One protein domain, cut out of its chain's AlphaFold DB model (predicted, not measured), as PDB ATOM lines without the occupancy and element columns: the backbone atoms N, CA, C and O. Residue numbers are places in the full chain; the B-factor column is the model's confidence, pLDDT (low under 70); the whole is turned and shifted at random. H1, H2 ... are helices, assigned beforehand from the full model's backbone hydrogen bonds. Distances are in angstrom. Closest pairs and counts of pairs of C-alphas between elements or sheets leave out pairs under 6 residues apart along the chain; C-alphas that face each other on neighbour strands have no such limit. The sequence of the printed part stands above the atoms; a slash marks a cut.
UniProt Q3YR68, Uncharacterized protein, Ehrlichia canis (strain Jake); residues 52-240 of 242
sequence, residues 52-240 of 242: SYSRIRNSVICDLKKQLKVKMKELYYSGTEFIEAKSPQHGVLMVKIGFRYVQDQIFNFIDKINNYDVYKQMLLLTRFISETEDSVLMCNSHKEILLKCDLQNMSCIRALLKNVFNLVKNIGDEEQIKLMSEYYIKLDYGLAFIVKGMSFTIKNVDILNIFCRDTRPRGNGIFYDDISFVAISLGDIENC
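What this domain is: This is residues 52 to 240 of the 242 residues of an uncharacterized protein of Ehrlichia canis (strain Jake) (UniProt Q3YR68). Four long helices, H2 to H5, stand side by side in an up-and-down bundle, each running against the one before it, and a fifth, H1, crosses one side of it over H2 and H5. After H5 a winding tail has two short helices, H6 and H7; residues 212 to 221 stick out, and H7 packs on H1. The printed part has 189 residues, seven named helices, H1 to H7 in chain order, and no named strand: all helix. It is compact, with a radius of gyration of the C-alphas of 17.1 A and spans of 53 by 35 by 28 A.

Where its parts are: H1, residues 52 to 77, begins at C-alpha 52 (-43.729, 38.464, -8.161) and is 37.8 A long. H2 is residues 88 to 110, 32.9 A; H3, 116 to 137, 31.6 A; H4, 143 to 171, 41.5 A; H5, 174 to 201, 40.5 A. H6 is residues 208 to 214, and H7, 234 to 237, ends at C-alpha 237 (-30.894, 19.827, -9.742).

How they stand to each other: H2 and H5 touch at a shallow tilt of 16 degrees, opposite ways; their closest C-alphas, Gly 91 and Gly 197, are 3.9 A apart. H2 and H3, H3 and H4, and H4 and H5 are hairpins. H1 touches H5 with residues 53 to 61 alone, at a steep tilt of 38 degrees, closest at C-alphas 60 and 186, 6.3 A. With residues 64 to 71 alone it touches H2, closest at C-alphas 68 and 94, 6.7 A. In H1, H2, H3 and H5 every O i to N i+4 pair is within hydrogen-bond range; H4 has 24 of 25, H6 2 of 3, and H7 is too short.

The domain as a whole: The farthest C-alphas, Gly 79 and Gly 172, are 54.0 A apart. The printed part has no cut; the link H6 to H7 is long. Mean pLDDT of the printed part is 70.7, and residues 203 to 240 are among those under 70.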
ATOM      1  N   SER A  52     -45.123  38.016  -8.184       58.47
ATOM      2  CA  SER A  52     -43.729  38.464  -8.161       58.47
ATOM      3  C   SER A  52     -42.891  37.798  -7.060       58.47
ATOM      4  O   SER A  52     -41.774  37.359  -7.325       58.47
ATOM      5  N   TYR A  53     -43.417  37.667  -5.843       64.38
ATOM      6  CA  TYR A  53     -42.693  37.117  -4.698       64.38
ATOM      7  C   TYR A  53     -42.499  35.603  -4.791       64.38
ATOM      8  O   TYR A  53     -41.447  35.096  -4.397       64.38
ATOM      9  N   SER A  54     -43.459  34.873  -5.369       63.78
ATOM     10  CA  SER A  54     -43.292  33.439  -5.636       63.78
ATOM     11  C   SER A  54     -42.231  33.180  -6.711       63.78
ATOM     12  O   SER A  54     -41.432  32.252  -6.570       63.78
ATOM     13  N   ARG A  55     -42.154  34.033  -7.743       67.62
ATOM     14  CA  ARG A  55     -41.095  33.978  -8.761       67.62
ATOM     15  C   ARG A  55     -39.718  34.275  -8.166       67.62
ATOM     16  O   ARG A  55     -38.791  33.509  -8.417       67.62
ATOM     17  N   ILE A  56     -39.592  35.333  -7.357       71.31
ATOM     18  CA  ILE A  56     -38.335  35.669  -6.663       71.31
ATOM     19  C   ILE A  56     -37.891  34.481  -5.813       71.31
ATOM     20  O   ILE A  56     -36.781  33.991  -5.993       71.31
ATOM     21  N   ARG A  57     -38.779  33.949  -4.966       73.81
ATOM     22  CA  ARG A  57     -38.507  32.757  -4.152       73.81
ATOM     23  C   ARG A  57     -37.939  31.605  -4.983       73.81
ATOM     24  O   ARG A  57     -36.901  31.049  -4.634       73.81
ATOM     25  N   ASN A  58     -38.628  31.228  -6.058       70.06
ATOM     26  CA  ASN A  58     -38.222  30.090  -6.880       70.06
ATOM     27  C   ASN A  58     -36.858  30.336  -7.545       70.06
ATOM     28  O   ASN A  58     -36.035  29.422  -7.593       70.06
ATOM     29  N   SER A  59     -36.594  31.573  -7.979       77.62
ATOM     30  CA  SER A  59     -35.293  31.982  -8.518       77.62
ATOM     31  C   SER A  59     -34.173  31.783  -7.496       77.62
ATOM     32  O   SER A  59     -33.175  31.145  -7.811       77.62
ATOM     33  N   VAL A  60     -34.361  32.252  -6.255       80.62
ATOM     34  CA  VAL A  60     -33.372  32.098  -5.172       80.62
ATOM     35  C   VAL A  60     -33.055  30.626  -4.926       80.62
ATOM     36  O   VAL A  60     -31.891  30.232  -4.847       80.62
ATOM     37  N   ILE A  61     -34.095  29.793  -4.839       77.75
ATOM     38  CA  ILE A  61     -33.940  28.355  -4.606       77.75
ATOM     39  C   ILE A  61     -33.162  27.700  -5.754       77.75
ATOM     40  O   ILE A  61     -32.242  26.924  -5.489       77.75
ATOM     41  N   CYS A  62     -33.505  27.988  -7.015       78.44
ATOM     42  CA  CYS A  62     -32.791  27.402  -8.151       78.44
ATOM     43  C   CYS A  62     -31.337  27.889  -8.237       78.44
ATOM     44  O   CYS A  62     -30.456  27.067  -8.495       78.44
ATOM     45  N   ASP A  63     -31.052  29.164  -7.957       85.00
ATOM     46  CA  ASP A  63     -29.680  29.688  -7.959       85.00
ATOM     47  C   ASP A  63     -28.801  28.973  -6.928       85.00
ATOM     48  O   ASP A  63     -27.719  28.478  -7.260       85.00
ATOM     49  N   LEU A  64     -29.290  28.839  -5.691       85.12
ATOM     50  CA  LEU A  64     -28.585  28.124  -4.625       85.12
ATOM     51  C   LEU A  64     -28.352  26.649  -4.990       85.12
ATOM     52  O   LEU A  64     -27.245  26.130  -4.822       85.12
ATOM     53  N   LYS A  65     -29.364  25.978  -5.560       80.25
ATOM     54  CA  LYS A  65     -29.245  24.591  -6.044       80.25
ATOM     55  C   LYS A  65     -28.202  24.455  -7.157       80.25
ATOM     56  O   LYS A  65     -27.403  23.517  -7.141       80.25
ATOM     57  N   LYS A  66     -28.182  25.383  -8.117       83.38
ATOM     58  CA  LYS A  66     -27.229  25.375  -9.234       83.38
ATOM     59  C   LYS A  66     -25.797  25.549  -8.737       83.38
ATOM     60  O   LYS A  66     -24.919  24.795  -9.151       83.38
ATOM     61  N   GLN A  67     -25.567  26.484  -7.818       87.06
ATOM     62  CA  GLN A  67     -24.249  26.679  -7.210       87.06
ATOM     63  C   GLN A  67     -23.785  25.435  -6.443       87.06
ATOM     64  O   GLN A  67     -22.631  25.023  -6.582       87.06
ATOM     65  N   LEU A  68     -24.692  24.781  -5.712       84.75
ATOM     66  CA  LEU A  68     -24.399  23.531  -5.012       84.75
ATOM     67  C   LEU A  68     -23.987  22.419  -5.976       84.75
ATOM     68  O   LEU A  68     -22.970  21.766  -5.746       84.75
ATOM     69  N   LYS A  69     -24.691  22.276  -7.106       79.81
ATOM     70  CA  LYS A  69     -24.309  21.342  -8.179       79.81
ATOM     71  C   LYS A  69     -22.878  21.561  -8.645       79.81
ATOM     72  O   LYS A  69     -22.115  20.609  -8.770       79.81
ATOM     73  N   VAL A  70     -22.549  22.815  -8.954       84.44
ATOM     74  CA  VAL A  70     -21.247  23.190  -9.505       84.44
ATOM     75  C   VAL A  70     -20.149  22.830  -8.510       84.44
ATOM     76  O   VAL A  70     -19.204  22.142  -8.883       84.44
ATOM     77  N   LYS A  71     -20.321  23.170  -7.226       83.31
ATOM     78  CA  LYS A  71     -19.337  22.840  -6.185       83.31
ATOM     79  C   LYS A  71     -19.187  21.346  -5.926       83.31
ATOM     80  O   LYS A  71     -18.065  20.879  -5.753       83.31
ATOM     81  N   MET A  72     -20.275  20.579  -5.957       77.44
ATOM     82  CA  MET A  72     -20.188  19.120  -5.849       77.44
ATOM     83  C   MET A  72     -19.434  18.502  -7.038       77.44
ATOM     84  O   MET A  72     -18.623  17.601  -6.839       77.44
ATOM     85  N   LYS A  73     -19.645  19.010  -8.262       75.31
ATOM     86  CA  LYS A  73     -18.911  18.561  -9.457       75.31
ATOM     87  C   LYS A  73     -17.423  18.905  -9.396       75.31
ATOM     88  O   LYS A  73     -16.603  18.047  -9.697       75.31
ATOM     89  N   GLU A  74     -17.072  20.126  -8.996       74.44
ATOM     90  CA  GLU A  74     -15.670  20.543  -8.834       74.44
ATOM     91  C   GLU A  74     -14.903  19.601  -7.890       74.44
ATOM     92  O   GLU A  74     -13.801  19.169  -8.221       74.44
ATOM     93  N   LEU A  75     -15.509  19.218  -6.758       70.69
ATOM     94  CA  LEU A  75     -14.893  18.306  -5.785       70.69
ATOM     95  C   LEU A  75     -14.751  16.871  -6.300       70.69
ATOM     96  O   LEU A  75     -13.776  16.192  -5.976       70.69
ATOM     97  N   TYR A  76     -15.704  16.414  -7.112       64.38
ATOM     98  CA  TYR A  76     -15.592  15.132  -7.800       64.38
ATOM     99  C   TYR A  76     -14.403  15.134  -8.775       64.38
ATOM    100  O   TYR A  76     -13.577  14.225  -8.750       64.38
ATOM    101  N   TYR A  77     -14.254  16.192  -9.583       72.75
ATOM    102  CA  TYR A  77     -13.124  16.326 -10.511       72.75
ATOM    103  C   TYR A  77     -11.768  16.475  -9.807       72.75
ATOM    104  O   TYR A  77     -10.750  16.107 -10.387       72.75
ATOM    105  N   SER A  78     -11.738  16.963  -8.564       68.81
ATOM    106  CA  SER A  78     -10.518  17.050  -7.751       68.81
ATOM    107  C   SER A  78     -10.165  15.752  -7.008       68.81
ATOM    108  O   SER A  78      -9.306  15.781  -6.129       68.81
ATOM    109  N   GLY A  79     -10.824  14.628  -7.318       52.41
ATOM    110  CA  GLY A  79     -10.509  13.309  -6.757       52.41
ATOM    111  C   GLY A  79     -11.233  12.958  -5.454       52.41
ATOM    112  O   GLY A  79     -10.837  12.005  -4.789       52.41
ATOM    113  N   THR A  80     -12.280  13.696  -5.068       63.78
ATOM    114  CA  THR A  80     -13.113  13.318  -3.912       63.78
ATOM    115  C   THR A  80     -14.063  12.187  -4.310       63.78
ATOM    116  O   THR A  80     -14.898  12.360  -5.202       63.78
ATOM    117  N   GLU A  81     -13.985  11.052  -3.615       54.09
ATOM    118  CA  GLU A  81     -14.925   9.939  -3.765       54.09
ATOM    119  C   GLU A  81     -16.293  10.344  -3.198       54.09
ATOM    120  O   GLU A  81     -16.525  10.257  -2.003       54.09
ATOM    121  N   PHE A  82     -17.171  10.856  -4.064       63.47
ATOM    122  CA  PHE A  82     -18.620  11.020  -3.880       63.47
ATOM    123  C   PHE A  82     -19.126  11.664  -2.563       63.47
ATOM    124  O   PHE A  82     -19.054  11.112  -1.470       63.47
ATOM    125  N   ILE A  83     -19.801  12.813  -2.676       64.88
ATOM    126  CA  ILE A  83     -20.494  13.441  -1.539       64.88
ATOM    127  C   ILE A  83     -21.945  12.962  -1.494       64.88
ATOM    128  O   ILE A  83     -22.760  13.355  -2.331       64.88
ATOM    129  N   GLU A  84     -22.283  12.160  -0.484       65.31
ATOM    130  CA  GLU A  84     -23.654  11.699  -0.262       65.31
ATOM    131  C   GLU A  84     -24.595  12.874   0.055       65.31
ATOM    132  O   GLU A  84     -24.262  13.793   0.814       65.31
ATOM    133  N   ALA A  85     -25.804  12.851  -0.508       69.50
ATOM    134  CA  ALA A  85     -26.826  13.847  -0.212       69.50
ATOM    135  C   ALA A  85     -27.190  13.840   1.282       69.50
ATOM    136  O   ALA A  85     -27.370  12.793   1.897       69.50
ATOM    137  N   LYS A  86     -27.362  15.029   1.872       73.19
ATOM    138  CA  LYS A  86     -27.683  15.219   3.307       73.19
ATOM    139  C   LYS A  86     -26.612  14.691   4.279       73.19
ATOM    140  O   LYS A  86     -26.901  14.598   5.473       73.19
ATOM    141  N   SER A  87     -25.414  14.373   3.787       67.31
ATOM    142  CA  SER A  87     -24.234  14.112   4.614       67.31
ATOM    143  C   SER A  87     -23.721  15.393   5.286       67.31
ATOM    144  O   SER A  87     -24.063  16.503   4.853       67.31
ATOM    145  N   PRO A  88     -22.849  15.281   6.301       74.94
ATOM    146  CA  PRO A  88     -22.171  16.441   6.868       74.94
ATOM    147  C   PRO A  88     -21.365  17.239   5.833       74.94
ATOM    148  O   PRO A  88     -21.396  18.467   5.848       74.94
ATOM    149  N   GLN A  89     -20.699  16.571   4.887       73.88
ATOM    150  CA  GLN A  89     -19.939  17.212   3.811       73.88
ATOM    151  C   GLN A  89     -20.860  18.011   2.878       73.88
ATOM    152  O   GLN A  89     -20.549  19.147   2.518       73.88
ATOM    153  N   HIS A  90     -22.033  17.461   2.549       77.88
ATOM    154  CA  HIS A  90     -23.081  18.182   1.828       77.88
ATOM    155  C   HIS A  90     -23.588  19.398   2.622       77.88
ATOM    156  O   HIS A  90     -23.745  20.482   2.059       77.88
ATOM    157  N   GLY A  91     -23.775  19.251   3.938       78.75
ATOM    158  CA  GLY A  91     -24.143  20.342   4.844       78.75
ATOM    159  C   GLY A  91     -23.135  21.493   4.846       78.75
ATOM    160  O   GLY A  91     -23.522  22.649   4.678       78.75
ATOM    161  N   VAL A  92     -21.839  21.183   4.932       80.88
ATOM    162  CA  VAL A  92     -20.755  22.178   4.869       80.88
ATOM    163  C   VAL A  92     -20.772  22.948   3.545       80.88
ATOM    164  O   VAL A  92     -20.573  24.163   3.543       80.88
ATOM    165  N   LEU A  93     -21.043  22.284   2.417       82.62
ATOM    166  CA  LEU A  93     -21.158  22.962   1.121       82.62
ATOM    167  C   LEU A  93     -22.358  23.904   1.060       82.62
ATOM    168  O   LEU A  93     -22.215  25.034   0.592       82.62
ATOM    169  N   MET A  94     -23.516  23.467   1.561       86.12
ATOM    170  CA  MET A  94     -24.703  24.318   1.645       86.12
ATOM    171  C   MET A  94     -24.432  25.576   2.474       86.12
ATOM    172  O   MET A  94     -24.774  26.673   2.045       86.12
ATOM    173  N   VAL A  95     -23.768  25.431   3.623       86.62
ATOM    174  CA  VAL A  95     -23.384  26.560   4.480       86.62
ATOM    175  C   VAL A  95     -22.498  27.554   3.728       86.62
ATOM    176  O   VAL A  95     -22.834  28.733   3.673       86.62
ATOM    177  N   LYS A  96     -21.412  27.087   3.095       88.44
ATOM    178  CA  LYS A  96     -20.480  27.957   2.351       88.44
ATOM    179  C   LYS A  96     -21.169  28.725   1.223       88.44
ATOM    180  O   LYS A  96     -20.960  29.920   1.053       88.44
ATOM    181  N   ILE A  97     -21.996  28.034   0.440       90.62
ATOM    182  CA  ILE A  97     -22.735  28.654  -0.668       90.62
ATOM    183  C   ILE A  97     -23.769  29.645  -0.138       90.62
ATOM    184  O   ILE A  97     -23.919  30.728  -0.695       90.62
ATOM    185  N   GLY A  98     -24.465  29.284   0.940       91.19
ATOM    186  CA  GLY A  98     -25.459  30.136   1.571       91.19
ATOM    187  C   GLY A  98     -24.861  31.438   2.097       91.19
ATOM    188  O   GLY A  98     -25.411  32.496   1.808       91.19
ATOM    189  N   PHE A  99     -23.727  31.382   2.804       92.44
ATOM    190  CA  PHE A  99     -23.058  32.586   3.311       92.44
ATOM    191  C   PHE A  99     -22.631  33.518   2.187       92.44
ATOM    192  O   PHE A  99     -23.015  34.688   2.199       92.44
ATOM    193  N   ARG A 100     -21.958  32.977   1.165       93.75
ATOM    194  CA  ARG A 100     -21.587  33.744  -0.027       93.75
ATOM    195  C   ARG A 100     -22.803  34.406  -0.673       93.75
ATOM    196  O   ARG A 100     -22.786  35.602  -0.934       93.75
ATOM    197  N   TYR A 101     -23.874  33.642  -0.889       94.12
ATOM    198  CA  TYR A 101     -25.103  34.170  -1.473       94.12
ATOM    199  C   TYR A 101     -25.683  35.320  -0.641       94.12
ATOM    200  O   TYR A 101     -26.017  36.367  -1.188       94.12
ATOM    201  N   VAL A 102     -25.800  35.142   0.678       92.94
ATOM    202  CA  VAL A 102     -26.352  36.160   1.580       92.94
ATOM    203  C   VAL A 102     -25.491  37.423   1.561       92.94
ATOM    204  O   VAL A 102     -26.039  38.513   1.408       92.94
ATOM    205  N   GLN A 103     -24.168  37.292   1.656       92.69
ATOM    206  CA  GLN A 103     -23.243  38.424   1.581       92.69
ATOM    207  C   GLN A 103     -23.380  39.174   0.251       92.69
ATOM    208  O   GLN A 103     -23.575  40.388   0.264       92.69
ATOM    209  N   ASP A 104     -23.395  38.462  -0.882       93.75
ATOM    210  CA  ASP A 104     -23.596  39.057  -2.209       93.75
ATOM    211  C   ASP A 104     -24.918  39.844  -2.276       93.75
ATOM    212  O   ASP A 104     -24.975  40.946  -2.827       93.75
ATOM    213  N   GLN A 105     -26.006  39.317  -1.701       94.06
ATOM    214  CA  GLN A 105     -27.283  40.035  -1.662       94.06
ATOM    215  C   GLN A 105     -27.235  41.273  -0.763       94.06
ATOM    216  O   GLN A 105     -27.834  42.287  -1.119       94.06
ATOM    217  N   ILE A 106     -26.520  41.232   0.363       91.88
ATOM    218  CA  ILE A 106     -26.365  42.409   1.224       91.88
ATOM    219  C   ILE A 106     -25.580  43.504   0.507       91.88
ATOM    220  O   ILE A 106     -26.048  44.640   0.483       91.88
ATOM    221  N   PHE A 107     -24.449  43.184  -0.126       90.50
ATOM    222  CA  PHE A 107     -23.670  44.172  -0.880       90.50
ATOM    223  C   PHE A 107     -24.508  44.817  -1.990       90.50
ATOM    224  O   PHE A 107     -24.616  46.038  -2.056       90.50
ATOM    225  N   ASN A 108     -25.227  44.002  -2.767       92.12
ATOM    226  CA  ASN A 108     -26.115  44.509  -3.813       92.12
ATOM    227  C   ASN A 108     -27.264  45.389  -3.282       92.12
ATOM    228  O   ASN A 108     -27.792  46.205  -4.037       92.12
ATOM    229  N   PHE A 109     -27.714  45.180  -2.041       89.88
ATOM    230  CA  PHE A 109     -28.720  46.030  -1.400       89.88
ATOM    231  C   PHE A 109     -28.112  47.338  -0.892       89.88
ATOM    232  O   PHE A 109     -28.687  48.404  -1.094       89.88
ATOM    233  N   ILE A 110     -26.942  47.254  -0.256       88.56
ATOM    234  CA  ILE A 110     -26.212  48.393   0.300       88.56
ATOM    235  C   ILE A 110     -25.891  49.433  -0.781       88.56
ATOM    236  O   ILE A 110     -26.018  50.627  -0.526       88.56
ATOM    237  N   ASP A 111     -25.564  48.999  -1.996       87.25
ATOM    238  CA  ASP A 111     -25.283  49.908  -3.114       87.25
ATOM    239  C   ASP A 111     -26.528  50.666  -3.624       87.25
ATOM    240  O   ASP A 111     -26.408  51.600  -4.415       87.25
ATOM    241  N   LYS A 112     -27.736  50.261  -3.204       88.25
ATOM    242  CA  LYS A 112     -29.024  50.777  -3.706       88.25
ATOM    243  C   LYS A 112     -29.873  51.480  -2.641       88.25
ATOM    244  O   LYS A 112     -30.898  52.077  -2.975       88.25
ATOM    245  N   ILE A 113     -29.492  51.385  -1.367       86.19
ATOM    246  CA  ILE A 113     -30.224  51.993  -0.252       86.19
ATOM    247  C   ILE A 113     -29.765  53.438  -0.046       86.19
ATOM    248  O   ILE A 113     -28.598  53.708   0.220       86.19
ATOM    249  N   ASN A 114     -30.708  54.379  -0.100       83.12
ATOM    250  CA  ASN A 114     -30.415  55.811   0.046       83.12
ATOM    251  C   ASN A 114     -30.665  56.339   1.470       83.12
ATOM    252  O   ASN A 114     -30.684  57.548   1.697       83.12
ATOM    253  N   ASN A 115     -30.862  55.446   2.444       87.56
ATOM    254  CA  ASN A 115     -31.092  55.806   3.839       87.56
ATOM    255  C   ASN A 115     -29.918  55.372   4.728       87.56
ATOM    256  O   ASN A 115     -29.588  54.189   4.815       87.56
ATOM    257  N   TYR A 116     -29.323  56.339   5.427       85.88
ATOM    258  CA  TYR A 116     -28.126  56.130   6.241       85.88
ATOM    259  C   TYR A 116     -28.350  55.223   7.464       85.88
ATOM    260  O   TYR A 116     -27.461  54.452   7.832       85.88
ATOM    261  N   ASP A 117     -29.531  55.265   8.080       85.88
ATOM    262  CA  ASP A 117     -29.844  54.417   9.233       85.88
ATOM    263  C   ASP A 117     -30.053  52.962   8.806       85.88
ATOM    264  O   ASP A 117     -29.523  52.045   9.438       85.88
ATOM    265  N   VAL A 118     -30.745  52.740   7.686       85.56
ATOM    266  CA  VAL A 118     -30.901  51.406   7.084       85.56
ATOM    267  C   VAL A 118     -29.542  50.854   6.657       85.56
ATOM    268  O   VAL A 118     -29.221  49.708   6.966       85.56
ATOM    269  N   TYR A 119     -28.710  51.683   6.021       86.88
ATOM    270  CA  TYR A 119     -27.340  51.339   5.642       86.88
ATOM    271  C   TYR A 119     -26.522  50.845   6.845       86.88
ATOM    272  O   TYR A 119     -25.929  49.767   6.795       86.88
ATOM    273  N   LYS A 120     -26.544  51.574   7.969       87.75
ATOM    274  CA  LYS A 120     -25.854  51.165   9.205       87.75
ATOM    275  C   LYS A 120     -26.335  49.819   9.736       87.75
ATOM    276  O   LYS A 120     -25.514  48.997  10.142       87.75
ATOM    277  N   GLN A 121     -27.647  49.591   9.751       86.44
ATOM    278  CA  GLN A 121     -28.194  48.320  10.225       86.44
ATOM    279  C   GLN A 121     -27.829  47.159   9.294       86.44
ATOM    280  O   GLN A 121     -27.547  46.060   9.768       86.44
ATOM    281  N   MET A 122     -27.757  47.401   7.985       87.81
ATOM    282  CA  MET A 122     -27.278  46.402   7.031       87.81
ATOM    283  C   MET A 122     -25.791  46.099   7.198       87.81
ATOM    284  O   MET A 122     -25.424  44.933   7.152       87.81
ATOM    285  N   LEU A 123     -24.943  47.094   7.476       87.19
ATOM    286  CA  LEU A 123     -23.535  46.842   7.810       87.19
ATOM    287  C   LEU A 123     -23.381  45.998   9.081       87.19
ATOM    288  O   LEU A 123     -22.541  45.098   9.132       87.19
ATOM    289  N   LEU A 124     -24.202  46.266  10.101       87.75
ATOM    290  CA  LEU A 124     -24.234  45.458  11.319       87.75
ATOM    291  C   LEU A 124     -24.644  44.012  11.004       87.75
ATOM    292  O   LEU A 124     -24.014  43.076  11.492       87.75
ATOM    293  N   LEU A 125     -25.658  43.834  10.154       87.81
ATOM    294  CA  LEU A 125     -26.100  42.524   9.684       87.81
ATOM    295  C   LEU A 125     -24.978  41.785   8.938       87.81
ATOM    296  O   LEU A 125     -24.726  40.623   9.249       87.81
ATOM    297  N   THR A 126     -24.265  42.456   8.024       88.56
ATOM    298  CA  THR A 126     -23.098  41.892   7.320       88.56
ATOM    299  C   THR A 126     -22.064  41.378   8.307       88.56
ATOM    300  O   THR A 126     -21.614  40.243   8.191       88.56
ATOM    301  N   ARG A 127     -21.724  42.191   9.313       86.62
ATOM    302  CA  ARG A 127     -20.738  41.822  10.329       86.62
ATOM    303  C   ARG A 127     -21.154  40.569  11.098       86.62
ATOM    304  O   ARG A 127     -20.355  39.647  11.199       86.62
ATOM    305  N   PHE A 128     -22.393  40.509  11.593       83.31
ATOM    306  CA  PHE A 128     -22.888  39.324  12.304       83.31
ATOM    307  C   PHE A 128     -22.863  38.065  11.432       83.31
ATOM    308  O   PHE A 128     -22.563  36.975  11.920       83.31
ATOM    309  N   ILE A 129     -23.169  38.205  10.142       85.56
ATOM    310  CA  ILE A 129     -23.140  37.093   9.191       85.56
ATOM    311  C   ILE A 129     -21.708  36.608   8.965       85.56
ATOM    312  O   ILE A 129     -21.487  35.404   9.027       85.56
ATOM    313  N   SER A 130     -20.745  37.510   8.765       84.75
ATOM    314  CA  SER A 130     -19.328  37.149   8.625       84.75
ATOM    315  C   SER A 130     -18.766  36.498   9.892       84.75
ATOM    316  O   SER A 130     -18.137  35.450   9.806       84.75
ATOM    317  N   GLU A 131     -19.065  37.043  11.075       83.25
ATOM    318  CA  GLU A 131     -18.648  36.443  12.352       83.25
ATOM    319  C   GLU A 131     -19.237  35.028  12.535       83.25
ATOM    320  O   GLU A 131     -18.563  34.124  13.032       83.25
ATOM    321  N   THR A 132     -20.479  34.811  12.085       81.38
ATOM    322  CA  THR A 132     -21.107  33.480  12.112       81.38
ATOM    323  C   THR A 132     -20.478  32.541  11.079       81.38
ATOM    324  O   THR A 132     -20.259  31.372  11.382       81.38
ATOM    325  N   GLU A 133     -20.158  33.016   9.873       85.12
ATOM    326  CA  GLU A 133     -19.475  32.218   8.848       85.12
ATOM    327  C   GLU A 133     -18.128  31.690   9.344       85.12
ATOM    328  O   GLU A 133     -17.879  30.480   9.280       85.12
ATOM    329  N   ASP A 134     -17.298  32.579   9.890       79.38
ATOM    330  CA  ASP A 134     -15.989  32.229  10.437       79.38
ATOM    331  C   ASP A 134     -16.131  31.171  11.538       79.38
ATOM    332  O   ASP A 134     -15.436  30.152  11.516       79.38
ATOM    333  N   SER A 135     -17.085  31.361  12.457       74.00
ATOM    334  CA  SER A 135     -17.367  30.415  13.544       74.00
ATOM    335  C   SER A 135     -17.766  29.026  13.027       74.00
ATOM    336  O   SER A 135     -17.190  28.010  13.425       74.00
ATOM    337  N   VAL A 136     -18.702  28.970  12.077       70.06
ATOM    338  CA  VAL A 136     -19.276  27.717  11.566       70.06
ATOM    339  C   VAL A 136     -18.264  26.914  10.741       70.06
ATOM    340  O   VAL A 136     -18.298  25.673  10.726       70.06
ATOM    341  N   LEU A 137     -17.369  27.602  10.028       68.31
ATOM    342  CA  LEU A 137     -16.384  26.978   9.142       68.31
ATOM    343  C   LEU A 137     -15.073  26.595   9.841       68.31
ATOM    344  O   LEU A 137     -14.320  25.788   9.287       68.31
ATOM    345  N   MET A 138     -14.821  27.086  11.057       68.00
ATOM    346  CA  MET A 138     -13.667  26.686  11.864       68.00
ATOM    347  C   MET A 138     -13.675  25.177  12.169       68.00
ATOM    348  O   MET A 138     -14.694  24.556  12.490       68.00
ATOM    349  N   CYS A 139     -12.499  24.551  12.060       52.78
ATOM    350  CA  CYS A 139     -12.308  23.140  12.381       52.78
ATOM    351  C   CYS A 139     -11.849  23.026  13.838       52.78
ATOM    352  O   CYS A 139     -10.712  23.367  14.145       52.78
ATOM    353  N   ASN A 140     -12.731  22.586  14.739       54.78
ATOM    354  CA  ASN A 140     -12.416  22.481  16.165       54.78
ATOM    355  C   ASN A 140     -12.972  21.199  16.791       54.78
ATOM    356  O   ASN A 140     -14.012  20.691  16.381       54.78
ATOM    357  N   SER A 141     -12.319  20.709  17.844       47.84
ATOM    358  CA  SER A 141     -12.745  19.521  18.605       47.84
ATOM    359  C   SER A 141     -14.106  19.679  19.303       47.84
ATOM    360  O   SER A 141     -14.722  18.689  19.678       47.84
ATOM    361  N   HIS A 142     -14.601  20.915  19.432       56.44
ATOM    362  CA  HIS A 142     -15.877  21.273  20.070       56.44
ATOM    363  C   HIS A 142     -16.928  21.768  19.061       56.44
ATOM    364  O   HIS A 142     -17.885  22.454  19.433       56.44
ATOM    365  N   LYS A 143     -16.743  21.445  17.772       64.25
ATOM    366  CA  LYS A 143     -17.547  21.953  16.650       64.25
ATOM    367  C   LYS A 143     -19.053  21.813  16.874       64.25
ATOM    368  O   LYS A 143     -19.806  22.697  16.505       64.25
ATOM    369  N   GLU A 144     -19.504  20.756  17.539       61.22
ATOM    370  CA  GLU A 144     -20.931  20.511  17.778       61.22
ATOM    371  C   GLU A 144     -21.592  21.510  18.739       61.22
ATOM    372  O   GLU A 144     -22.741  21.893  18.526       61.22
ATOM    373  N   ILE A 145     -20.898  21.929  19.803       61.59
ATOM    374  CA  ILE A 145     -21.426  22.920  20.759       61.59
ATOM    375  C   ILE A 145     -21.434  24.303  20.106       61.59
ATOM    376  O   ILE A 145     -22.421  25.027  20.222       61.59
ATOM    377  N   LEU A 146     -20.376  24.633  19.361       67.38
ATOM    378  CA  LEU A 146     -20.269  25.895  18.627       67.38
ATOM    379  C   LEU A 146     -21.356  26.006  17.551       67.38
ATOM    380  O   LEU A 146     -22.106  26.976  17.550       67.38
ATOM    381  N   LEU A 147     -21.573  24.950  16.759       66.12
ATOM    382  CA  LEU A 147     -22.633  24.917  15.748       66.12
ATOM    383  C   LEU A 147     -24.046  25.079  16.339       66.12
ATOM    384  O   LEU A 147     -24.934  25.604  15.667       66.12
ATOM    385  N   LYS A 148     -24.283  24.657  17.591       65.81
ATOM    386  CA  LYS A 148     -25.556  24.907  18.296       65.81
ATOM    387  C   LYS A 148     -25.725  26.380  18.663       65.81
ATOM    388  O   LYS A 148     -26.813  26.921  18.468       65.81
ATOM    389  N   CYS A 149     -24.677  27.020  19.177       66.50
ATOM    390  CA  CYS A 149     -24.681  28.462  19.425       66.50
ATOM    391  C   CYS A 149     -24.890  29.233  18.115       66.50
ATOM    392  O   CYS A 149     -25.705  30.151  18.062       66.50
ATOM    393  N   ASP A 150     -24.252  28.795  17.033       73.81
ATOM    394  CA  ASP A 150     -24.383  29.434  15.727       73.81
ATOM    395  C   ASP A 150     -25.802  29.295  15.150       73.81
ATOM    396  O   ASP A 150     -26.328  30.241  14.568       73.81
ATOM    397  N   LEU A 151     -26.494  28.170  15.378       72.06
ATOM    398  CA  LEU A 151     -27.916  28.038  15.022       72.06
ATOM    399  C   LEU A 151     -28.797  29.055  15.769       72.06
ATOM    400  O   LEU A 151     -29.761  29.582  15.205       72.06
ATOM    401  N   GLN A 152     -28.473  29.360  17.028       70.50
ATOM    402  CA  GLN A 152     -29.160  30.412  17.780       70.50
ATOM    403  C   GLN A 152     -28.812  31.803  17.233       70.50
ATOM    404  O   GLN A 152     -29.715  32.625  17.056       70.50
ATOM    405  N   ASN A 153     -27.549  32.043  16.869       72.44
ATOM    406  CA  ASN A 153     -27.111  33.285  16.226       72.44
ATOM    407  C   ASN A 153     -27.859  33.538  14.909       72.44
ATOM    408  O   ASN A 153     -28.286  34.663  14.659       72.44
ATOM    409  N   MET A 154     -28.143  32.497  14.119       75.19
ATOM    410  CA  MET A 154     -28.960  32.622  12.903       75.19
ATOM    411  C   MET A 154     -30.380  33.135  13.187       75.19
ATOM    412  O   MET A 154     -30.938  33.890  12.390       75.19
ATOM    413  N   SER A 155     -30.962  32.791  14.339       71.88
ATOM    414  CA  SER A 155     -32.260  33.340  14.757       71.88
ATOM    415  C   SER A 155     -32.159  34.834  15.090       71.88
ATOM    416  O   SER A 155     -33.038  35.611  14.715       71.88
ATOM    417  N   CYS A 156     -31.066  35.255  15.731       73.19
ATOM    418  CA  CYS A 156     -30.779  36.666  16.001       73.19
ATOM    419  C   CYS A 156     -30.566  37.465  14.706       73.19
ATOM    420  O   CYS A 156     -31.127  38.550  14.562       73.19
ATOM    421  N   ILE A 157     -29.835  36.909  13.733       78.81
ATOM    422  CA  ILE A 157     -29.616  37.513  12.408       78.81
ATOM    423  C   ILE A 157     -30.953  37.741  11.691       78.81
ATOM    424  O   ILE A 157     -31.202  38.826  11.166       78.81
ATOM    425  N   ARG A 158     -31.862  36.758  11.718       76.12
ATOM    426  CA  ARG A 158     -33.203  36.905  11.121       76.12
ATOM    427  C   ARG A 158     -34.057  37.954  11.833       76.12
ATOM    428  O   ARG A 158     -34.778  38.702  11.173       76.12
ATOM    429  N   ALA A 159     -33.967  38.047  13.160       76.62
ATOM    430  CA  ALA A 159     -34.645  39.098  13.916       76.62
ATOM    431  C   ALA A 159     -34.113  40.493  13.546       76.62
ATOM    432  O   ALA A 159     -34.902  41.410  13.322       76.62
ATOM    433  N   LEU A 160     -32.793  40.639  13.401       79.94
ATOM    434  CA  LEU A 160     -32.177  41.882  12.939       79.94
ATOM    435  C   LEU A 160     -32.653  42.243  11.527       79.94
ATOM    436  O   LEU A 160     -33.092  43.368  11.312       79.94
ATOM    437  N   LEU A 161     -32.674  41.285  10.596       83.62
ATOM    438  CA  LEU A 161     -33.197  41.488   9.242       83.62
ATOM    439  C   LEU A 161     -34.659  41.976   9.248       83.62
ATOM    440  O   LEU A 161     -35.012  42.896   8.507       83.62
ATOM    441  N   LYS A 162     -35.511  41.404  10.110       80.25
ATOM    442  CA  LYS A 162     -36.897  41.867  10.296       80.25
ATOM    443  C   LYS A 162     -36.948  43.302  10.828       80.25
ATOM    444  O   LYS A 162     -37.765  44.093  10.361       80.25
ATOM    445  N   ASN A 163     -36.064  43.661  11.755       78.62
ATOM    446  CA  ASN A 163     -35.978  45.026  12.268       78.62
ATOM    447  C   ASN A 163     -35.560  46.019  11.177       78.62
ATOM    448  O   ASN A 163     -36.146  47.096  11.098       78.62
ATOM    449  N   VAL A 164     -34.623  45.649  10.296       80.94
ATOM    450  CA  VAL A 164     -34.262  46.480   9.134       80.94
ATOM    451  C   VAL A 164     -35.457  46.674   8.207       80.94
ATOM    452  O   VAL A 164     -35.748  47.795   7.798       80.94
ATOM    453  N   PHE A 165     -36.192  45.603   7.909       83.25
ATOM    454  CA  PHE A 165     -37.391  45.686   7.077       83.25
ATOM    455  C   PHE A 165     -38.443  46.632   7.673       83.25
ATOM    456  O   PHE A 165     -38.997  47.475   6.968       83.25
ATOM    457  N   ASN A 166     -38.679  46.534   8.982       78.81
ATOM    458  CA  ASN A 166     -39.598  47.422   9.689       78.81
ATOM    459  C   ASN A 166     -39.113  48.879   9.677       78.81
ATOM    460  O   ASN A 166     -39.920  49.785   9.489       78.81
ATOM    461  N   LEU A 167     -37.804  49.110   9.820       82.56
ATOM    462  CA  LEU A 167     -37.219  50.445   9.711       82.56
ATOM    463  C   LEU A 167     -37.488  51.059   8.330       82.56
ATOM    464  O   LEU A 167     -37.948  52.194   8.253       82.56
ATOM    465  N   VAL A 168     -37.279  50.294   7.253       79.38
ATOM    466  CA  VAL A 168     -37.576  50.741   5.879       79.38
ATOM    467  C   VAL A 168     -39.061  51.055   5.702       79.38
ATOM    468  O   VAL A 168     -39.405  52.087   5.133       79.38
ATOM    469  N   LYS A 169     -39.953  50.216   6.238       78.88
ATOM    470  CA  LYS A 169     -41.397  50.490   6.221       78.88
ATOM    471  C   LYS A 169     -41.770  51.790   6.922       78.88
ATOM    472  O   LYS A 169     -42.611  52.523   6.415       78.88
ATOM    473  N   ASN A 170     -41.135  52.085   8.052       77.88
ATOM    474  CA  ASN A 170     -41.412  53.294   8.825       77.88
ATOM    475  C   ASN A 170     -40.927  54.574   8.132       77.88
ATOM    476  O   ASN A 170     -41.466  55.642   8.402       77.88
ATOM    477  N   ILE A 171     -39.935  54.477   7.239       80.88
ATOM    478  CA  ILE A 171     -39.483  55.605   6.411       80.88
ATOM    479  C   ILE A 171     -40.564  56.006   5.392       80.88
ATOM    480  O   ILE A 171     -40.661  57.179   5.044       80.88
ATOM    481  N   GLY A 172     -41.401  55.060   4.947       75.25
ATOM    482  CA  GLY A 172     -42.560  55.338   4.091       75.25
ATOM    483  C   GLY A 172     -42.248  55.564   2.606       75.25
ATOM    484  O   GLY A 172     -43.148  55.924   1.856       75.25
ATOM    485  N   ASP A 173     -41.008  55.341   2.168       83.81
ATOM    486  CA  ASP A 173     -40.620  55.394   0.753       83.81
ATOM    487  C   ASP A 173     -41.006  54.082   0.047       83.81
ATOM    488  O   ASP A 173     -40.445  53.018   0.328       83.81
ATOM    489  N   GLU A 174     -41.976  54.144  -0.869       83.69
ATOM    490  CA  GLU A 174     -42.516  52.972  -1.567       83.69
ATOM    491  C   GLU A 174     -41.475  52.222  -2.411       83.69
ATOM    492  O   GLU A 174     -41.501  50.986  -2.460       83.69
ATOM    493  N   GLU A 175     -40.540  52.930  -3.054       85.12
ATOM    494  CA  GLU A 175     -39.497  52.300  -3.866       85.12
ATOM    495  C   GLU A 175     -38.517  51.537  -2.974       85.12
ATOM    496  O   GLU A 175     -38.191  50.376  -3.250       85.12
ATOM    497  N   GLN A 176     -38.124  52.140  -1.850       84.06
ATOM    498  CA  GLN A 176     -37.253  51.506  -0.860       84.06
ATOM    499  C   GLN A 176     -37.945  50.331  -0.160       84.06
ATOM    500  O   GLN A 176     -37.326  49.289   0.060       84.06
ATOM    501  N   ILE A 177     -39.245  50.437   0.131       83.38
ATOM    502  CA  ILE A 177     -40.043  49.337   0.689       83.38
ATOM    503  C   ILE A 177     -40.110  48.166  -0.293       83.38
ATOM    504  O   ILE A 177     -39.941  47.010   0.112       83.38
ATOM    505  N   LYS A 178     -40.335  48.434  -1.583       83.81
ATOM    506  CA  LYS A 178     -40.378  47.396  -2.619       83.81
ATOM    507  C   LYS A 178     -39.019  46.719  -2.784       83.81
ATOM    508  O   LYS A 178     -38.959  45.488  -2.794       83.81
ATOM    509  N   LEU A 179     -37.947  47.509  -2.844       86.31
ATOM    510  CA  LEU A 179     -36.571  47.024  -2.899       86.31
ATOM    511  C   LEU A 179     -36.255  46.142  -1.685       86.31
ATOM    512  O   LEU A 179     -35.858  44.986  -1.837       86.31
ATOM    513  N   MET A 180     -36.501  46.642  -0.474       86.56
ATOM    514  CA  MET A 180     -36.243  45.896   0.753       86.56
ATOM    515  C   MET A 180     -37.106  44.633   0.850       86.56
ATOM    516  O   MET A 180     -36.629  43.617   1.335       86.56
ATOM    517  N   SER A 181     -38.344  44.638   0.349       83.81
ATOM    518  CA  SER A 181     -39.189  43.435   0.313       83.81
ATOM    519  C   SER A 181     -38.595  42.333  -0.569       83.81
ATOM    520  O   SER A 181     -38.625  41.160  -0.199       83.81
ATOM    521  N   GLU A 182     -38.036  42.696  -1.728       85.94
ATOM    522  CA  GLU A 182     -37.343  41.746  -2.600       85.94
ATOM    523  C   GLU A 182     -36.100  41.167  -1.910       85.94
ATOM    524  O   GLU A 182     -35.935  39.946  -1.858       85.94
ATOM    525  N   TYR A 183     -35.249  42.023  -1.339       88.25
ATOM    526  CA  TYR A 183     -34.024  41.580  -0.669       88.25
ATOM    527  C   TYR A 183     -34.293  40.827   0.631       88.25
ATOM    528  O   TYR A 183     -33.587  39.867   0.920       88.25
ATOM    529  N   TYR A 184     -35.347  41.172   1.367       86.00
ATOM    530  CA  TYR A 184     -35.777  40.430   2.546       86.00
ATOM    531  C   TYR A 184     -36.038  38.961   2.203       86.00
ATOM    532  O   TYR A 184     -35.521  38.078   2.879       86.00
ATOM    533  N   ILE A 185     -36.764  38.687   1.111       80.88
ATOM    534  CA  ILE A 185     -37.021  37.311   0.661       80.88
ATOM    535  C   ILE A 185     -35.712  36.616   0.291       80.88
ATOM    536  O   ILE A 185     -35.474  35.491   0.723       80.88
ATOM    537  N   LYS A 186     -34.841  37.272  -0.481       86.50
ATOM    538  CA  LYS A 186     -33.555  36.680  -0.876       86.50
ATOM    539  C   LYS A 186     -32.706  36.314   0.344       86.50
ATOM    540  O   LYS A 186     -32.229  35.185   0.447       86.50
ATOM    541  N   LEU A 187     -32.567  37.243   1.285       88.44
ATOM    542  CA  LEU A 187     -31.781  37.060   2.500       88.44
ATOM    543  C   LEU A 187     -32.389  35.990   3.409       88.44
ATOM    544  O   LEU A 187     -31.666  35.106   3.856       88.44
ATOM    545  N   ASP A 188     -33.704  36.003   3.628       82.44
ATOM    546  CA  ASP A 188     -34.373  35.021   4.489       82.44
ATOM    547  C   ASP A 188     -34.228  33.588   3.948       82.44
ATOM    548  O   ASP A 188     -33.908  32.667   4.702       82.44
ATOM    549  N   TYR A 189     -34.350  33.400   2.628       79.94
ATOM    550  CA  TYR A 189     -34.129  32.099   1.987       79.94
ATOM    551  C   TYR A 189     -32.659  31.668   2.012       79.94
ATOM    552  O   TYR A 189     -32.376  30.488   2.238       79.94
ATOM    553  N   GLY A 190     -31.718  32.598   1.830       85.06
ATOM    554  CA  GLY A 190     -30.289  32.323   1.990       85.06
ATOM    555  C   GLY A 190     -29.944  31.880   3.418       85.06
ATOM    556  O   GLY A 190     -29.277  30.863   3.610       85.06
ATOM    557  N   LEU A 191     -30.479  32.568   4.430       85.81
ATOM    558  CA  LEU A 191     -30.309  32.208   5.842       85.81
ATOM    559  C   LEU A 191     -30.941  30.845   6.164       85.81
ATOM    560  O   LEU A 191     -30.329  30.029   6.853       85.81
ATOM    561  N   ALA A 192     -32.127  30.552   5.626       79.88
ATOM    562  CA  ALA A 192     -32.763  29.243   5.774       79.88
ATOM    563  C   ALA A 192     -31.928  28.113   5.143       79.88
ATOM    564  O   ALA A 192     -31.821  27.022   5.712       79.88
ATOM    565  N   PHE A 193     -31.293  28.373   3.996       82.50
ATOM    566  CA  PHE A 193     -30.391  27.427   3.339       82.50
ATOM    567  C   PHE A 193     -29.158  27.110   4.200       82.50
ATOM    568  O   PHE A 193     -28.808  25.937   4.354       82.50
ATOM    569  N   ILE A 194     -28.559  28.127   4.833       85.88
ATOM    570  CA  ILE A 194     -27.447  27.959   5.783       85.88
ATOM    571  C   ILE A 194     -27.890  27.109   6.978       85.88
ATOM    572  O   ILE A 194     -27.246  26.108   7.280       85.88
ATOM    573  N   VAL A 195     -29.017  27.446   7.617       82.75
ATOM    574  CA  VAL A 195     -29.557  26.692   8.766       82.75
ATOM    575  C   VAL A 195     -29.776  25.221   8.406       82.75
ATOM    576  O   VAL A 195     -29.427  24.323   9.178       82.75
ATOM    577  N   LYS A 196     -30.296  24.942   7.204       80.56
ATOM    578  CA  LYS A 196     -30.454  23.565   6.727       80.56
ATOM    579  C   LYS A 196     -29.105  22.870   6.540       80.56
ATOM    580  O   LYS A 196     -28.962  21.724   6.967       80.56
ATOM    581  N   GLY A 197     -28.120  23.552   5.963       79.00
ATOM    582  CA  GLY A 197     -26.755  23.041   5.843       79.00
ATOM    583  C   GLY A 197     -26.147  22.693   7.203       79.00
ATOM    584  O   GLY A 197     -25.682  21.571   7.396       79.00
ATOM    585  N   MET A 198     -26.261  23.595   8.180       79.06
ATOM    586  CA  MET A 198     -25.821  23.365   9.560       79.06
ATOM    587  C   MET A 198     -26.511  22.146  10.180       79.06
ATOM    588  O   MET A 198     -25.851  21.330  10.818       79.06
ATOM    589  N   SER A 199     -27.813  21.957   9.938       76.25
ATOM    590  CA  SER A 199     -28.535  20.778  10.434       76.25
ATOM    591  C   SER A 199     -27.987  19.458   9.872       76.25
ATOM    592  O   SER A 199     -27.914  18.470  10.599       76.25
ATOM    593  N   PHE A 200     -27.546  19.435   8.607       76.56
ATOM    594  CA  PHE A 200     -26.906  18.255   8.018       76.56
ATOM    595  C   PHE A 200     -25.498  18.027   8.565       76.56
ATOM    596  O   PHE A 200     -25.127  16.881   8.808       76.56
ATOM    597  N   THR A 201     -24.753  19.098   8.840       74.94
ATOM    598  CA  THR A 201     -23.442  19.020   9.501       74.94
ATOM    599  C   THR A 201     -23.525  18.348  10.879       74.94
ATOM    600  O   THR A 201     -22.580  17.675  11.278       74.94
ATOM    601  N   ILE A 202     -24.656  18.477  11.584       72.06
ATOM    602  CA  ILE A 202     -24.860  17.987  12.963       72.06
ATOM    603  C   ILE A 202     -25.679  16.673  13.005       72.06
ATOM    604  O   ILE A 202     -25.922  16.126  14.075       72.06
ATOM    605  N   LYS A 203     -26.112  16.126  11.858       62.66
ATOM    606  CA  LYS A 203     -27.133  15.055  11.753       62.66
ATOM    607  C   LYS A 203     -26.813  13.737  12.493       62.66
ATOM    608  O   LYS A 203     -27.718  12.933  12.678       62.66
ATOM    609  N   ASN A 204     -25.584  13.540  12.969       51.25
ATOM    610  CA  ASN A 204     -25.165  12.370  13.755       51.25
ATOM    611  C   ASN A 204     -25.113  12.618  15.278       51.25
ATOM    612  O   ASN A 204     -24.564  11.801  16.010       51.25
ATOM    613  N   VAL A 205     -25.670  13.731  15.763       50.03
ATOM    614  CA  VAL A 205     -25.691  14.087  17.187       50.03
ATOM    615  C   VAL A 205     -27.138  14.054  17.680       50.03
ATOM    616  O   VAL A 205     -27.933  14.931  17.331       50.03
ATOM    617  N   ASP A 206     -27.483  13.081  18.529       40.38
ATOM    618  CA  ASP A 206     -28.831  12.787  19.075       40.38
ATOM    619  C   ASP A 206     -29.532  13.945  19.838       40.38
ATOM    620  O   ASP A 206     -30.616  13.796  20.400       40.38
ATOM    621  N   ILE A 207     -28.951  15.143  19.848       41.53
ATOM    622  CA  ILE A 207     -29.368  16.293  20.661       41.53
ATOM    623  C   ILE A 207     -30.306  17.251  19.890       41.53
ATOM    624  O   ILE A 207     -30.984  18.084  20.498       41.53
ATOM    625  N   LEU A 208     -30.424  17.124  18.561       39.78
ATOM    626  CA  LEU A 208     -31.312  17.975  17.744       39.78
ATOM    627  C   LEU A 208     -32.810  17.724  17.990       39.78
ATOM    628  O   LEU A 208     -33.615  18.647  17.865       39.78
ATOM    629  N   ASN A 209     -33.189  16.512  18.413       37.50
ATOM    630  CA  ASN A 209     -34.588  16.161  18.676       37.50
ATOM    631  C   ASN A 209     -35.216  16.960  19.831       37.50
ATOM    632  O   ASN A 209     -36.438  17.075  19.888       37.50
ATOM    633  N   ILE A 210     -34.412  17.527  20.736       36.72
ATOM    634  CA  ILE A 210     -34.909  18.323  21.868       36.72
ATOM    635  C   ILE A 210     -35.188  19.768  21.426       36.72
ATOM    636  O   ILE A 210     -36.261  20.297  21.702       36.72
ATOM    637  N   PHE A 211     -34.299  20.376  20.634       34.34
ATOM    638  CA  PHE A 211     -34.492  21.749  20.146       34.34
ATOM    639  C   PHE A 211     -35.558  21.857  19.051       34.34
ATOM    640  O   PHE A 211     -36.340  22.802  19.078       34.34
ATOM    641  N   CYS A 212     -35.668  20.871  18.150       37.91
ATOM    642  CA  CYS A 212     -36.775  20.809  17.186       37.91
ATOM    643  C   CYS A 212     -38.143  20.571  17.858       37.91
ATOM    644  O   CYS A 212     -39.180  20.889  17.280       37.91
ATOM    645  N   ARG A 213     -38.165  20.017  19.080       33.06
ATOM    646  CA  ARG A 213     -39.390  19.864  19.886       33.06
ATOM    647  C   ARG A 213     -39.727  21.116  20.696       33.06
ATOM    648  O   ARG A 213     -40.910  21.387  20.898       33.06
ATOM    649  N   ASP A 214     -38.722  21.885  21.115       29.14
ATOM    650  CA  ASP A 214     -38.912  23.166  21.808       29.14
ATOM    651  C   ASP A 214     -39.157  24.347  20.860       29.14
ATOM    652  O   ASP A 214     -39.720  25.363  21.278       29.14
ATOM    653  N   THR A 215     -38.901  24.184  19.560       37.78
ATOM    654  CA  THR A 215     -39.535  24.980  18.499       37.78
ATOM    655  C   THR A 215     -40.996  24.575  18.307       37.78
ATOM    656  O   THR A 215     -41.459  24.371  17.185       37.78
ATOM    657  N   ARG A 216     -41.774  24.488  19.397       31.45
ATOM    658  CA  ARG A 216     -43.222  24.665  19.261       31.45
ATOM    659  C   ARG A 216     -43.428  26.012  18.566       31.45
ATOM    660  O   ARG A 216     -42.782  26.979  18.981       31.45
ATOM    661  N   PRO A 217     -44.286  26.089  17.538       37.19
ATOM    662  CA  PRO A 217     -44.518  27.304  16.775       37.19
ATOM    663  C   PRO A 217     -45.138  28.344  17.706       37.19
ATOM    664  O   PRO A 217     -46.350  28.415  17.893       37.19
ATOM    665  N   ARG A 218     -44.291  29.138  18.360       34.25
ATOM    666  CA  ARG A 218     -44.727  30.342  19.049       34.25
ATOM    667  C   ARG A 218     -44.944  31.376  17.957       34.25
ATOM    668  O   ARG A 218     -43.979  31.957  17.489       34.25
ATOM    669  N   GLY A 219     -46.200  31.455  17.513       31.05
ATOM    670  CA  GLY A 219     -46.850  32.574  16.828       31.05
ATOM    671  C   GLY A 219     -46.032  33.329  15.775       31.05
ATOM    672  O   GLY A 219     -45.088  34.040  16.091       31.05
ATOM    673  N   ASN A 220     -46.496  33.275  14.526       30.64
ATOM    674  CA  ASN A 220     -46.139  34.204  13.440       30.64
ATOM    675  C   ASN A 220     -44.708  34.102  12.873       30.64
ATOM    676  O   ASN A 220     -44.187  35.057  12.294       30.64
ATOM    677  N   GLY A 221     -44.088  32.923  12.960       32.41
ATOM    678  CA  GLY A 221     -42.918  32.570  12.155       32.41
ATOM    679  C   GLY A 221     -43.350  32.121  10.762       32.41
ATOM    680  O   GLY A 221     -44.073  31.139  10.627       32.41
ATOM    681  N   ILE A 222     -42.917  32.844   9.729       33.72
ATOM    682  CA  ILE A 222     -43.079  32.462   8.322       33.72
ATOM    683  C   ILE A 222     -42.531  31.033   8.147       33.72
ATOM    684  O   ILE A 222     -41.333  30.808   8.272       33.72
ATOM    685  N   PHE A 223     -43.463  30.095   7.955       35.22
ATOM    686  CA  PHE A 223     -43.347  28.695   7.535       35.22
ATOM    687  C   PHE A 223     -41.944  28.061   7.538       35.22
ATOM    688  O   PHE A 223     -41.129  28.305   6.651       35.22
ATOM    689  N   TYR A 224     -41.730  27.127   8.470       43.50
ATOM    690  CA  TYR A 224     -40.586  26.207   8.474       43.50
ATOM    691  C   TYR A 224     -40.907  24.795   7.956       43.50
ATOM    692  O   TYR A 224     -39.973  24.022   7.753       43.50
ATOM    693  N   ASP A 225     -42.171  24.463   7.674       32.03
ATOM    694  CA  ASP A 225     -42.542  23.084   7.310       32.03
ATOM    695  C   ASP A 225     -42.590  22.793   5.798       32.03
ATOM    696  O   ASP A 225     -42.560  21.629   5.417       32.03
ATOM    697  N   ASP A 226     -42.539  23.809   4.924       35.56
ATOM    698  CA  ASP A 226     -42.712  23.617   3.466       35.56
ATOM    699  C   ASP A 226     -41.537  24.075   2.586       35.56
ATOM    700  O   ASP A 226     -41.575  23.932   1.362       35.56
ATOM    701  N   ILE A 227     -40.440  24.583   3.165       43.62
ATOM    702  CA  ILE A 227     -39.216  24.807   2.380       43.62
ATOM    703  C   ILE A 227     -38.512  23.456   2.247       43.62
ATOM    704  O   ILE A 227     -37.575  23.119   2.976       43.62
ATOM    705  N   SER A 228     -39.012  22.650   1.314       39.56
ATOM    706  CA  SER A 228     -38.570  21.305   0.966       39.56
ATOM    707  C   SER A 228     -37.153  21.278   0.366       39.56
ATOM    708  O   SER A 228     -36.910  20.714  -0.696       39.56
ATOM    709  N   PHE A 229     -36.151  21.767   1.096       41.91
ATOM    710  CA  PHE A 229     -34.775  21.275   0.966       41.91
ATOM    711  C   PHE A 229     -34.655  19.813   1.444       41.91
ATOM    712  O   PHE A 229     -33.596  19.195   1.352       41.91
ATOM    713  N   VAL A 230     -35.760  19.233   1.933       36.44
ATOM    714  CA  VAL A 230     -35.945  17.804   2.215       36.44
ATOM    715  C   VAL A 230     -35.772  16.941   0.955       36.44
ATOM    716  O   VAL A 230     -35.409  15.773   1.093       36.44
ATOM    717  N   ALA A 231     -35.931  17.495  -0.250       37.16
ATOM    718  CA  ALA A 231     -35.936  16.729  -1.496       37.16
ATOM    719  C   ALA A 231     -34.754  16.988  -2.443       37.16
ATOM    720  O   ALA A 231     -34.817  16.508  -3.560       37.16
ATOM    721  N   ILE A 232     -33.667  17.680  -2.051       40.91
ATOM    722  CA  ILE A 232     -32.509  17.801  -2.964       40.91
ATOM    723  C   ILE A 232     -31.900  16.408  -3.208       40.91
ATOM    724  O   ILE A 232     -31.043  15.939  -2.459       40.91
ATOM    725  N   SER A 233     -32.370  15.757  -4.266       38.22
ATOM    726  CA  SER A 233     -31.704  14.695  -4.998       38.22
ATOM    727  C   SER A 233     -30.930  15.341  -6.150       38.22
ATOM    728  O   SER A 233     -31.260  16.445  -6.585       38.22
ATOM    729  N   LEU A 234     -29.916  14.661  -6.682       37.38
ATOM    730  CA  LEU A 234     -29.225  15.118  -7.894       37.38
ATOM    731  C   LEU A 234     -30.197  15.352  -9.075       37.38
ATOM    732  O   LEU A 234     -29.950  16.252  -9.876       37.38
ATOM    733  N   GLY A 235     -31.331  14.637  -9.125       36.09
ATOM    734  CA  GLY A 235     -32.379  14.801 -10.143       36.09
ATOM    735  C   GLY A 235     -33.169  16.114 -10.031       36.09
ATOM    736  O   GLY A 235     -33.472  16.744 -11.042       36.09
ATOM    737  N   ASP A 236     -33.398  16.626  -8.819       38.53
ATOM    738  CA  ASP A 236     -34.045  17.935  -8.598       38.53
ATOM    739  C   ASP A 236     -33.187  19.111  -9.088       38.53
ATOM    740  O   ASP A 236     -33.674  20.223  -9.296       38.53
ATOM    741  N   ILE A 237     -31.885  18.872  -9.246       42.72
ATOM    742  CA  ILE A 237     -30.894  19.827  -9.742       42.72
ATOM    743  C   ILE A 237     -30.765  19.736 -11.278       42.72
ATOM    744  O   ILE A 237     -30.227  20.634 -11.929       42.72
ATOM    745  N   GLU A 238     -31.214  18.646 -11.894       39.03
ATOM    746  CA  GLU A 238     -31.286  18.506 -13.355       39.03
ATOM    747  C   GLU A 238     -32.542  19.158 -13.933       39.03
ATOM    748  O   GLU A 238     -32.471  19.713 -15.025       39.03
ATOM    749  N   ASN A 239     -33.624  19.224 -13.152       41.16
ATOM    750  CA  ASN A 239     -34.891  19.834 -13.559       41.16
ATOM    751  C   ASN A 239     -35.048  21.331 -13.205       41.16
ATOM    752  O   ASN A 239     -36.064  21.918 -13.567       41.16
ATOM    753  N   CYS A 240     -34.079  21.987 -12.541       45.50
ATOM    754  CA  CYS A 240     -34.024  23.464 -12.516       45.50
ATOM    755  C   CYS A 240     -33.522  23.944 -13.890       45.50
ATOM    756  O   CYS A 240     -32.346  24.268 -14.072       45.50
TER     757      CYS A 240